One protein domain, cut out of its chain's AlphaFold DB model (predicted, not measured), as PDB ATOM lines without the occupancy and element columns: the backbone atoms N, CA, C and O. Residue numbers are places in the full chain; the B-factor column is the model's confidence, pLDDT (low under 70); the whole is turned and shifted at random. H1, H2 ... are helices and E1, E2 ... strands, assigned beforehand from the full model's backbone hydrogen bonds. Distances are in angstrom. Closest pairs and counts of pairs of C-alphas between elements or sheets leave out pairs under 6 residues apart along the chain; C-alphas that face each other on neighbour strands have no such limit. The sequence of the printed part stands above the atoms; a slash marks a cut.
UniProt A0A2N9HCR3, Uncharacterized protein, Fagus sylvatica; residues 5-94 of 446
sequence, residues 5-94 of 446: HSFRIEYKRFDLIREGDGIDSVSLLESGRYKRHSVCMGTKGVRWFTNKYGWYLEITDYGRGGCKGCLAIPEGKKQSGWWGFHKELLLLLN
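Overview. This is residues 5 to 94 of the 446 residues of an uncharacterized protein of Fagus sylvatica (UniProt A0A2N9HCR3). Two strongly twisted sheets stand partly face to face as a loose sandwich, their strands crossed at 47 degrees; E6 and E7 of the smaller sheet meet the larger one at its edge strand E4, and helix H1 packs over its other end, on E1 and E2. The 90 printed residues hold seven named strands, then one named helix; the orders are E1 E2 E3 E4 and E5 E6 E7, both antiparallel, and the class is mixed. The whole is compact, with a radius of gyration of the C-alphas of 12.8 A and spans of 34 by 28 by 26 A.

Along the chain. Find C-alpha 5 at (36.763, 58.282, 11.166), where E1, residues 5 to 9, begins. Next come E2, residues 12 to 18, 19.9 A long, E3, residues 26 to 31, and E4, residues 36 to 41. Then read E5, residues 46 to 51, E6, residues 54 to 63, 28.7 A, and E7, residues 66 to 74, 23.6 A, which bends by 51 degrees at residue 69. H1, residues 80 to 93, runs 20.0 A to C-alpha 93 at (46.253, 62.466, 13.395).

Arrangement. E1 to E4 form a meander, each strand the antiparallel neighbour of the one before; look at N 7 and O 14, 2.9 A, N 15 and O 29, 2.8 A, and N 28 and O 39, 3.0 A. H1 is on this sheet at a height of 8.3 A, along the strands; its closest C-alphas to E1 are Gly 81 and Ile 9, 4.7 A. Every O i to N i+4 pair in H1 is within hydrogen-bond range. The closest C-alphas of E4 and E6 are Cys 40 and Asp 61, 5.4 A. E5 to E7 form a second meander, with N 49 and O 56 at 2.9 A and N 59 and O 71 at 2.8 A. E1 and E5 are apart.

Size, cuts and confidence. The farthest C-alphas, Asp 21 and Lys 52, are 39.5 A apart. The printed part has no cut and no long link. Confidence is under 70 at residues 21 to 24, 33 to 45 and 79.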
ATOM      1  N   HIS A   5      36.630  58.173  12.612       90.31
ATOM      2  CA  HIS A   5      36.763  58.282  11.166       90.31
ATOM      3  C   HIS A   5      36.384  56.955  10.525       90.31
ATOM      4  O   HIS A   5      36.748  55.900  11.029       90.31
ATOM      5  N   SER A   6      35.648  56.979   9.422       89.44
ATOM      6  CA  SER A   6      35.186  55.753   8.769       89.44
ATOM      7  C   SER A   6      35.550  55.771   7.298       89.44
ATOM      8  O   SER A   6      35.218  56.719   6.591       89.44
ATOM      9  N   PHE A   7      36.133  54.683   6.810       88.19
ATOM     10  CA  PHE A   7      36.352  54.465   5.383       88.19
ATOM     11  C   PHE A   7      35.811  53.105   4.955       88.19
ATOM     12  O   PHE A   7      35.433  52.256   5.765       88.19
ATOM     13  N   ARG A   8      35.728  52.905   3.641       87.19
ATOM     14  CA  ARG A   8      35.333  51.629   3.054       87.19
ATOM     15  C   ARG A   8      36.413  51.142   2.115       87.19
ATOM     16  O   ARG A   8      36.926  51.911   1.306       87.19
ATOM     17  N   ILE A   9      36.690  49.849   2.198       85.12
ATOM     18  CA  ILE A   9      37.407  49.126   1.158       85.12
ATOM     19  C   ILE A   9      36.426  48.104   0.620       85.12
ATOM     20  O   ILE A   9      36.006  47.190   1.332       85.12
ATOM     21  N   GLU A  10      36.020  48.302  -0.632       86.69
ATOM     22  CA  GLU A  10      35.007  47.476  -1.287       86.69
ATOM     23  C   GLU A  10      33.692  47.453  -0.479       86.69
ATOM     24  O   GLU A  10      33.091  48.502  -0.237       86.69
ATOM     25  N   TYR A  11      33.230  46.272  -0.060       84.25
ATOM     26  CA  TYR A  11      32.008  46.096   0.729       84.25
ATOM     27  C   TYR A  11      32.240  46.184   2.246       84.25
ATOM     28  O   TYR A  11      31.270  46.189   3.009       84.25
ATOM     29  N   LYS A  12      33.500  46.253   2.696       86.62
ATOM     30  CA  LYS A  12      33.870  46.295   4.114       86.62
ATOM     31  C   LYS A  12      34.031  47.734   4.588       86.62
ATOM     32  O   LYS A  12      34.633  48.564   3.906       86.62
ATOM     33  N   ARG A  13      33.490  48.029   5.768       88.50
ATOM     34  CA  ARG A  13      33.665  49.315   6.449       88.50
ATOM     35  C   ARG A  13      34.723  49.159   7.530       88.50
ATOM     36  O   ARG A  13      34.723  48.162   8.243       88.50
ATOM     37  N   PHE A  14      35.568  50.164   7.665       89.00
ATOM     38  CA  PHE A  14      36.575  50.252   8.705       89.00
ATOM     39  C   PHE A  14      36.385  51.557   9.462       89.00
ATOM     40  O   PHE A  14      36.194  52.606   8.846       89.00
ATOM     41  N   ASP A  15      36.435  51.477  10.783       90.12
ATOM     42  CA  ASP A  15      36.336  52.615  11.678       90.12
ATOM     43  C   ASP A  15      37.689  52.799  12.384       90.12
ATOM     44  O   ASP A  15      38.231  51.878  12.989       90.12
ATOM     45  N   LEU A  16      38.257  53.991  12.254       89.44
ATOM     46  CA  LEU A  16      39.478  54.471  12.882       89.44
ATOM     47  C   LEU A  16      39.089  55.301  14.102       89.44
ATOM     48  O   LEU A  16      38.392  56.311  13.985       89.44
ATOM     49  N   ILE A  17      39.546  54.877  15.271       86.75
ATOM     50  CA  ILE A  17      39.277  55.538  16.542       86.75
ATOM     51  C   ILE A  17      40.614  55.888  17.169       86.75
ATOM     52  O   ILE A  17      41.449  55.015  17.389       86.75
ATOM     53  N   ARG A  18      40.828  57.164  17.481       84.38
ATOM     54  CA  ARG A  18      41.959  57.561  18.319       84.38
ATOM     55  C   ARG A  18      41.614  57.254  19.772       84.38
ATOM     56  O   ARG A  18      40.628  57.773  20.295       84.38
ATOM     57  N   GLU A  19      42.397  56.389  20.393       80.62
ATOM     58  CA  GLU A  19      42.167  55.896  21.743       80.62
ATOM     59  C   GLU A  19      43.066  56.669  22.715       80.62
ATOM     60  O   GLU A  19      44.285  56.547  22.675       80.62
ATOM     61  N   GLY A  20      42.468  57.505  23.567       76.56
ATOM     62  CA  GLY A  20      43.187  58.332  24.545       76.56
ATOM     63  C   GLY A  20      43.859  59.593  23.979       76.56
ATOM     64  O   GLY A  20      43.775  59.902  22.789       76.56
ATOM     65  N   ASP A  21      44.524  60.334  24.869       69.06
ATOM     66  CA  ASP A  21      45.264  61.562  24.529       69.06
ATOM     67  C   ASP A  21      46.664  61.266  23.962       69.06
ATOM     68  O   ASP A  21      47.325  62.144  23.403       69.06
ATOM     69  N   GLY A  22      47.090  60.001  24.037       65.06
ATOM     70  CA  GLY A  22      48.305  59.507  23.408       65.06
ATOM     71  C   GLY A  22      48.277  59.678  21.887       65.06
ATOM     72  O   GLY A  22      47.237  59.603  21.226       65.06
ATOM     73  N   ILE A  23      49.445  59.948  21.321       59.16
ATOM     74  CA  ILE A  23      49.679  59.960  19.869       59.16
ATOM     75  C   ILE A  23      49.772  58.540  19.286       59.16
ATOM     76  O   ILE A  23      49.561  58.363  18.091       59.16
ATOM     77  N   ASP A  24      49.986  57.529  20.136       62.47
ATOM     78  CA  ASP A  24      50.437  56.198  19.712       62.47
ATOM     79  C   ASP A  24      49.374  55.097  19.816       62.47
ATOM     80  O   ASP A  24      49.705  53.917  19.751       62.47
ATOM     81  N   SER A  25      48.103  55.445  20.012       71.94
ATOM     82  CA  SER A  25      47.024  54.459  20.129       71.94
ATOM     83  C   SER A  25      45.883  54.796  19.182       71.94
ATOM     84  O   SER A  25      44.932  55.503  19.509       71.94
ATOM     85  N   VAL A  26      45.991  54.275  17.960       77.75
ATOM     86  CA  VAL A  26      44.891  54.251  16.992       77.75
ATOM     87  C   VAL A  26      44.301  52.850  16.983       77.75
ATOM     88  O   VAL A  26      44.996  51.879  16.696       77.75
ATOM     89  N   SER A  27      43.016  52.751  17.284       82.06
ATOM     90  CA  SER A  27      42.240  51.527  17.185       82.06
ATOM     91  C   SER A  27      41.564  51.457  15.823       82.06
ATOM     92  O   SER A  27      40.807  52.349  15.438       82.06
ATOM     93  N   LEU A  28      41.842  50.392  15.079       85.38
ATOM     94  CA  LEU A  28      41.186  50.102  13.810       85.38
ATOM     95  C   LEU A  28      40.156  48.995  14.017       85.38
ATOM     96  O   LEU A  28      40.495  47.921  14.512       85.38
ATOM     97  N   LEU A  29      38.910  49.260  13.629       84.81
ATOM     98  CA  LEU A  29      37.795  48.334  13.734       84.81
ATOM     99  C   LEU A  29      37.270  47.965  12.352       84.81
ATOM    100  O   LEU A  29      36.770  48.819  11.627       84.81
ATOM    101  N   GLU A  30      37.304  46.683  12.002       86.31
ATOM    102  CA  GLU A  30      36.520  46.190  10.867       86.31
ATOM    103  C   GLU A  30      35.049  46.062  11.284       86.31
ATOM    104  O   GLU A  30      34.701  45.333  12.217       86.31
ATOM    105  N   SER A  31      34.178  46.787  10.589       76.12
ATOM    106  CA  SER A  31      32.738  46.821  10.814       76.12
ATOM    107  C   SER A  31      32.043  45.943   9.770       76.12
ATOM    108  O   SER A  31      31.892  46.312   8.601       76.12
ATOM    109  N   GLY A  32      31.640  44.745  10.199       74.31
ATOM    110  CA  GLY A  32      30.927  43.749   9.398       74.31
ATOM    111  C   GLY A  32      29.768  43.113  10.169       74.31
ATOM    112  O   GLY A  32      29.622  43.318  11.372       74.31
ATOM    113  N   ARG A  33      28.927  42.324   9.482       58.22
ATOM    114  CA  ARG A  33      27.655  41.821  10.041       58.22
ATOM    115  C   ARG A  33      27.797  40.926  11.283       58.22
ATOM    116  O   ARG A  33      26.805  40.766  11.981       58.22
ATOM    117  N   TYR A  34      28.979  40.366  11.573       52.53
ATOM    118  CA  TYR A  34      29.114  39.361  12.641       52.53
ATOM    119  C   TYR A  34      30.406  39.388  13.475       52.53
ATOM    120  O   TYR A  34      30.476  38.651  14.454       52.53
ATOM    121  N   LYS A  35      31.421  40.205  13.154       55.47
ATOM    122  CA  LYS A  35      32.660  40.294  13.953       55.47
ATOM    123  C   LYS A  35      33.239  41.704  13.909       55.47
ATOM    124  O   LYS A  35      33.341  42.285  12.834       55.47
ATOM    125  N   ARG A  36      33.613  42.225  15.081       59.34
ATOM    126  CA  ARG A  36      34.447  43.422  15.229       59.34
ATOM    127  C   ARG A  36      35.855  42.954  15.562       59.34
ATOM    128  O   ARG A  36      36.055  42.321  16.595       59.34
ATOM    129  N   HIS A  37      36.802  43.240  14.682       64.75
ATOM    130  CA  HIS A  37      38.222  43.058  14.962       64.75
ATOM    131  C   HIS A  37      38.781  44.419  15.342       64.75
ATOM    132  O   HIS A  37      38.795  45.297  14.488       64.75
ATOM    133  N   SER A  38      39.170  44.602  16.603       66.69
ATOM    134  CA  SER A  38      39.866  45.801  17.073       66.69
ATOM    135  C   SER A  38      41.356  45.514  17.166       66.69
ATOM    136  O   SER A  38      41.753  44.533  17.796       66.69
ATOM    137  N   VAL A  39      42.171  46.369  16.558       68.38
ATOM    138  CA  VAL A  39      43.630  46.295  16.658       68.38
ATOM    139  C   VAL A  39      44.156  47.672  17.035       68.38
ATOM    140  O   VAL A  39      43.898  48.639  16.317       68.38
ATOM    141  N   CYS A  40      44.882  47.750  18.150       62.53
ATOM    142  CA  CYS A  40      45.565  48.961  18.589       62.53
ATOM    143  C   CYS A  40      46.925  49.050  17.881       62.53
ATOM    144  O   CYS A  40      47.759  48.148  17.987       62.53
ATOM    145  N   MET A  41      47.155  50.127  17.137       65.44
ATOM    146  CA  MET A  41      48.416  50.351  16.436       65.44
ATOM    147  C   MET A  41      49.441  50.969  17.377       65.44
ATOM    148  O   MET A  41      49.428  52.175  17.574       65.44
ATOM    149  N   GLY A  42      50.354  50.159  17.911       63.28
ATOM    150  CA  GLY A  42      51.614  50.676  18.445       63.28
ATOM    151  C   GLY A  42      52.614  50.978  17.322       63.28
ATOM    152  O   GLY A  42      52.518  50.430  16.222       63.28
ATOM    153  N   THR A  43      53.651  51.764  17.617       59.91
ATOM    154  CA  THR A  43      54.704  52.197  16.668       59.91
ATOM    155  C   THR A  43      55.476  51.068  15.961       59.91
ATOM    156  O   THR A  43      56.252  51.333  15.049       59.91
ATOM    157  N   LYS A  44      55.281  49.798  16.344       65.06
ATOM    158  CA  LYS A  44      56.038  48.630  15.848       65.06
ATOM    159  C   LYS A  44      55.184  47.555  15.153       65.06
ATOM    160  O   LYS A  44      55.708  46.498  14.808       65.06
ATOM    161  N   GLY A  45      53.878  47.786  14.984       67.94
ATOM    162  CA  GLY A  45      52.909  46.741  14.618       67.94
ATOM    163  C   GLY A  45      52.565  46.593  13.132       67.94
ATOM    164  O   GLY A  45      51.763  45.725  12.800       67.94
ATOM    165  N   VAL A  46      53.123  47.414  12.239       77.81
ATOM    166  CA  VAL A  46      52.659  47.510  10.843       77.81
ATOM    167  C   VAL A  46      53.643  46.842   9.884       77.81
ATOM    168  O   VAL A  46      54.833  47.157   9.899       77.81
ATOM    169  N   ARG A  47      53.157  45.923   9.040       82.44
ATOM    170  CA  ARG A  47      53.962  45.240   8.016       82.44
ATOM    171  C   ARG A  47      53.229  45.163   6.684       82.44
ATOM    172  O   ARG A  47      52.025  44.923   6.632       82.44
ATOM    173  N   TRP A  48      53.986  45.330   5.607       82.94
ATOM    174  CA  TRP A  48      53.501  45.167   4.242       82.94
ATOM    175  C   TRP A  48      53.736  43.740   3.772       82.94
ATOM    176  O   TRP A  48      54.826  43.196   3.957       82.94
ATOM    177  N   PHE A  49      52.728  43.159   3.131       83.56
ATOM    178  CA  PHE A  49      52.814  41.834   2.542       83.56
ATOM    179  C   PHE A  49      52.266  41.828   1.123       83.56
ATOM    180  O   PHE A  49      51.384  42.608   0.754       83.56
ATOM    181  N   THR A  50      52.783  40.897   0.331       83.69
ATOM    182  CA  THR A  50      52.359  40.657  -1.041       83.69
ATOM    183  C   THR A  50      51.920  39.202  -1.171       83.69
ATOM    184  O   THR A  50      52.561  38.286  -0.655       83.69
ATOM    185  N   ASN A  51      50.783  38.967  -1.820       80.19
ATOM    186  CA  ASN A  51      50.338  37.628  -2.186       80.19
ATOM    187  C   ASN A  51      49.907  37.605  -3.660       80.19
ATOM    188  O   ASN A  51      49.883  38.629  -4.341       80.19
ATOM    189  N   LYS A  52      49.531  36.425  -4.159       84.00
ATOM    190  CA  LYS A  52      49.055  36.246  -5.543       84.00
ATOM    191  C   LYS A  52      47.789  37.049  -5.903       84.00
ATOM    192  O   LYS A  52      47.426  37.103  -7.070       84.00
ATOM    193  N   TYR A  53      47.109  37.629  -4.917       76.00
ATOM    194  CA  TYR A  53      45.896  38.437  -5.054       76.00
ATOM    195  C   TYR A  53      46.144  39.945  -4.873       76.00
ATOM    196  O   TYR A  53      45.186  40.713  -4.910       76.00
ATOM    197  N   GLY A  54      47.397  40.372  -4.684       82.88
ATOM    198  CA  GLY A  54      47.777  41.776  -4.534       82.88
ATOM    199  C   GLY A  54      48.482  42.067  -3.214       82.88
ATOM    200  O   GLY A  54      48.985  41.166  -2.530       82.88
ATOM    201  N   TRP A  55      48.562  43.349  -2.870       85.44
ATOM    202  CA  TRP A  55      49.217  43.780  -1.646       85.44
ATOM    203  C   TRP A  55      48.214  43.932  -0.497       85.44
ATOM    204  O   TRP A  55      47.044  44.281  -0.683       85.44
ATOM    205  N   TYR A  56      48.667  43.661   0.723       86.25
ATOM    206  CA  TYR A  56      47.883  43.911   1.927       86.25
ATOM    207  C   TYR A  56      48.766  44.437   3.057       86.25
ATOM    208  O   TYR A  56      49.938  44.082   3.192       86.25
ATOM    209  N   LEU A  57      48.181  45.312   3.867       85.88
ATOM    210  CA  LEU A  57      48.794  45.843   5.073       85.88
ATOM    211  C   LEU A  57      48.329  44.995   6.252       85.88
ATOM    212  O   LEU A  57      47.134  44.958   6.540       85.88
ATOM    213  N   GLU A  58      49.244  44.310   6.925       86.69
ATOM    214  CA  GLU A  58      48.938  43.618   8.171       86.69
ATOM    215  C   GLU A  58      49.299  44.518   9.349       86.69
ATOM    216  O   GLU A  58      50.443  44.947   9.520       86.69
ATOM    217  N   ILE A  59      48.301  44.796  10.175       85.50
ATOM    218  CA  ILE A  59      48.462  45.513  11.430       85.50
ATOM    219  C   ILE A  59      48.291  44.491  12.535       85.50
ATOM    220  O   ILE A  59      47.245  43.855  12.653       85.50
ATOM    221  N   THR A  60      49.332  44.328  13.337       81.25
ATOM    222  CA  THR A  60      49.343  43.408  14.468       81.25
ATOM    223  C   THR A  60      49.428  44.196  15.769       81.25
ATOM    224  O   THR A  60      50.352  44.990  15.952       81.25
ATOM    225  N   ASP A  61      48.492  43.951  16.683       81.12
ATOM    226  CA  ASP A  61      48.565  44.456  18.053       81.12
ATOM    227  C   ASP A  61      49.472  43.529  18.869       81.12
ATOM    228  O   ASP A  61      49.224  42.324  18.983       81.12
ATOM    229  N   TYR A  62      50.538  44.095  19.429       70.06
ATOM    230  CA  TYR A  62      51.458  43.399  20.320       70.06
ATOM    231  C   TYR A  62      51.268  43.918  21.742       70.06
ATOM    232  O   TYR A  62      51.680  45.027  22.077       70.06
ATOM    233  N   GLY A  63      50.700  43.081  22.609       76.62
ATOM    234  CA  GLY A  63      50.571  43.386  24.030       76.62
ATOM    235  C   GLY A  63      51.553  42.612  24.907       76.62
ATOM    236  O   GLY A  63      52.318  41.764  24.444       76.62
ATOM    237  N   ARG A  64      51.487  42.864  26.223       74.75
ATOM    238  CA  ARG A  64      52.180  42.067  27.249       74.75
ATOM    239  C   ARG A  64      51.636  40.629  27.208       74.75
ATOM    240  O   ARG A  64      50.622  40.335  27.829       74.75
ATOM    241  N   GLY A  65      52.271  39.770  26.411       79.25
ATOM    242  CA  GLY A  65      51.813  38.405  26.125       79.25
ATOM    243  C   GLY A  65      51.935  37.960  24.663       79.25
ATOM    244  O   GLY A  65      51.684  36.792  24.390       79.25
ATOM    245  N   GLY A  66      52.346  38.840  23.740       74.75
ATOM    246  CA  GLY A  66      52.526  38.513  22.320       74.75
ATOM    247  C   GLY A  66      51.476  39.162  21.415       74.75
ATOM    248  O   GLY A  66      50.912  40.201  21.760       74.75
ATOM    249  N   CYS A  67      51.251  38.563  20.242       72.19
ATOM    250  CA  CYS A  67      50.245  39.011  19.276       72.19
ATOM    251  C   CYS A  67      48.836  38.863  19.876       72.19
ATOM    252  O   CYS A  67      48.404  37.754  20.189       72.19
ATOM    253  N   LYS A  68      48.142  39.989  20.060       76.81
ATOM    254  CA  LYS A  68      46.763  40.062  20.563       76.81
ATOM    255  C   LYS A  68      45.725  40.018  19.444       76.81
ATOM    256  O   LYS A  68      44.610  39.556  19.664       76.81
ATOM    257  N   GLY A  69      46.094  40.469  18.250       75.44
ATOM    258  CA  GLY A  69      45.230  40.444  17.081       75.44
ATOM    259  C   GLY A  69      45.972  40.905  15.836       75.44
ATOM    260  O   GLY A  69      46.923  41.675  15.929       75.44
ATOM    261  N   CYS A  70      45.523  40.432  14.679       81.38
ATOM    262  CA  CYS A  70      46.008  40.852  13.372       81.38
ATOM    263  C   CYS A  70      44.819  41.293  12.510       81.38
ATOM    264  O   CYS A  70      43.785  40.620  12.472       81.38
ATOM    265  N   LEU A  71      44.967  42.415  11.814       84.38
ATOM    266  CA  LEU A  71      44.009  42.904  10.833       84.38
ATOM    267  C   LEU A  71      44.730  43.135   9.510       84.38
ATOM    268  O   LEU A  71      45.710  43.874   9.454       84.38
ATOM    269  N   ALA A  72      44.235  42.499   8.451       84.12
ATOM    270  CA  ALA A  72      44.763  42.645   7.104       84.12
ATOM    271  C   ALA A  72      43.874  43.598   6.294       84.12
ATOM    272  O   ALA A  72      42.701  43.310   6.052       84.12
ATOM    273  N   ILE A  73      44.441  44.722   5.858       85.00
ATOM    274  CA  ILE A  73      43.795  45.698   4.984       85.00
ATOM    275  C   ILE A  73      44.254  45.436   3.542       85.00
ATOM    276  O   ILE A  73      45.395  45.767   3.197       85.00
ATOM    277  N   PRO A  74      43.405  44.860   2.677       84.00
ATOM    278  CA  PRO A  74      43.758  44.685   1.275       84.00
ATOM    279  C   PRO A  74      43.825  46.040   0.558       84.00
ATOM    280  O   PRO A  74      43.115  46.979   0.917       84.00
ATOM    281  N   GLU A  75      44.636  46.123  -0.497       86.19
ATOM    282  CA  GLU A  75      44.700  47.278  -1.411       86.19
ATOM    283  C   GLU A  75      43.323  47.646  -1.998       86.19
ATOM    284  O   GLU A  75      42.986  48.817  -2.217       86.19
ATOM    285  N   GLY A  76      42.513  46.608  -2.222       82.06
ATOM    286  CA  GLY A  76      41.244  46.653  -2.933       82.06
ATOM    287  C   GLY A  76      41.429  46.668  -4.454       82.06
ATOM    288  O   GLY A  76      42.468  47.071  -4.973       82.06
ATOM    289  N   LYS A  77      40.381  46.276  -5.188       73.75
ATOM    290  CA  LYS A  77      40.363  46.114  -6.664       73.75
ATOM    291  C   LYS A  77      40.834  47.325  -7.505       73.75
ATOM    292  O   LYS A  77      40.992  47.197  -8.714       73.75
ATOM    293  N   LYS A  78      41.027  48.506  -6.909       73.69
ATOM    294  CA  LYS A  78      41.481  49.741  -7.584       73.69
ATOM    295  C   LYS A  78      42.623  50.458  -6.855       73.69
ATOM    296  O   LYS A  78      42.778  51.660  -7.037       73.69
ATOM    297  N   GLN A  79      43.327  49.776  -5.951       66.50
ATOM    298  CA  GLN A  79      44.335  50.372  -5.054       66.50
ATOM    299  C   GLN A  79      43.806  51.525  -4.169       66.50
ATOM    300  O   GLN A  79      44.536  52.184  -3.432       66.50
ATOM    301  N   SER A  80      42.498  51.784  -4.219       72.25
ATOM    302  CA  SER A  80      41.855  52.922  -3.574       72.25
ATOM    303  C   SER A  80      41.635  52.695  -2.085       72.25
ATOM    304  O   SER A  80      41.383  53.651  -1.353       72.25
ATOM    305  N   GLY A  81      41.691  51.439  -1.632       76.75
ATOM    306  CA  GLY A  81      41.427  51.088  -0.243       76.75
ATOM    307  C   GLY A  81      42.447  51.712   0.700       76.75
ATOM    308  O   GLY A  81      42.084  52.294   1.722       76.75
ATOM    309  N   TRP A  82      43.717  51.687   0.303       82.06
ATOM    310  CA  TRP A  82      44.798  52.299   1.068       82.06
ATOM    311  C   TRP A  82      44.802  53.817   0.990       82.06
ATOM    312  O   TRP A  82      45.141  54.470   1.971       82.06
ATOM    313  N   TRP A  83      44.387  54.391  -0.139       81.88
ATOM    314  CA  TRP A  83      44.282  55.842  -0.263       81.88
ATOM    315  C   TRP A  83      43.196  56.404   0.664       81.88
ATOM    316  O   TRP A  83      43.409  57.411   1.338       81.88
ATOM    317  N   GLY A  84      42.067  55.694   0.778       82.44
ATOM    318  CA  GLY A  84      41.027  55.991   1.764       82.44
ATOM    319  C   GLY A  84      41.526  55.859   3.203       82.44
ATOM    320  O   GLY A  84      41.334  56.775   3.999       82.44
ATOM    321  N   PHE A  85      42.230  54.767   3.519       84.94
ATOM    322  CA  PHE A  85      42.837  54.569   4.839       84.94
ATOM    323  C   PHE A  85      43.834  55.679   5.194       84.94
ATOM    324  O   PHE A  85      43.729  56.269   6.264       84.94
ATOM    325  N   HIS A  86      44.769  56.001   4.295       84.31
ATOM    326  CA  HIS A  86      45.785  57.027   4.524       84.31
ATOM    327  C   HIS A  86      45.155  58.404   4.742       84.31
ATOM    328  O   HIS A  86      45.542  59.118   5.663       84.31
ATOM    329  N   LYS A  87      44.145  58.758   3.938       86.19
ATOM    330  CA  LYS A  87      43.418  60.020   4.083       86.19
ATOM    331  C   LYS A  87      42.720  60.120   5.439       86.19
ATOM    332  O   LYS A  87      42.878  61.130   6.120       86.19
ATOM    333  N   GLU A  88      41.977  59.090   5.843       87.69
ATOM    334  CA  GLU A  88      41.289  59.093   7.139       87.69
ATOM    335  C   GLU A  88      42.270  59.057   8.316       87.69
ATOM    336  O   GLU A  88      42.056  59.745   9.311       87.69
ATOM    337  N   LEU A  89      43.382  58.328   8.194       84.75
ATOM    338  CA  LEU A  89      44.437  58.316   9.204       84.75
ATOM    339  C   LEU A  89      45.081  59.702   9.353       84.75
ATOM    340  O   LEU A  89      45.278  60.170  10.471       84.75
ATOM    341  N   LEU A  90      45.370  60.387   8.243       85.56
ATOM    342  CA  LEU A  90      45.938  61.733   8.266       85.56
ATOM    343  C   LEU A  90      44.978  62.735   8.925       85.56
ATOM    344  O   LEU A  90      45.425  63.583   9.695       85.56
ATOM    345  N   LEU A  91      43.674  62.623   8.648       86.25
ATOM    346  CA  LEU A  91      42.638  63.445   9.282       86.25
ATOM    347  C   LEU A  91      42.527  63.169  10.786       86.25
ATOM    348  O   LEU A  91      42.382  64.109  11.566       86.25
ATOM    349  N   LEU A  92      42.642  61.901  11.189       83.38
ATOM    350  CA  LEU A  92      42.611  61.493  12.591       83.38
ATOM    351  C   LEU A  92      43.817  62.041  13.376       83.38
ATOM    352  O   LEU A  92      43.667  62.484  14.516       83.38
ATOM    353  N   LEU A  93      45.009  62.008  12.771       80.56
ATOM    354  CA  LEU A  93      46.253  62.466  13.395       80.56
ATOM    355  C   LEU A  93      46.400  63.994  13.363       80.56
ATOM    356  O   LEU A  93      46.931  64.573  14.308       80.56
ATOM    357  N   ASN A  94      45.890  64.655  12.318       82.81
ATOM    358  CA  ASN A  94      46.003  66.102  12.109       82.81
ATOM    359  C   ASN A  94      44.625  66.783  12.013       82.81
ATOM    360  O   ASN A  94      44.282  67.335  10.962       82.81
TER     361      ASN A  94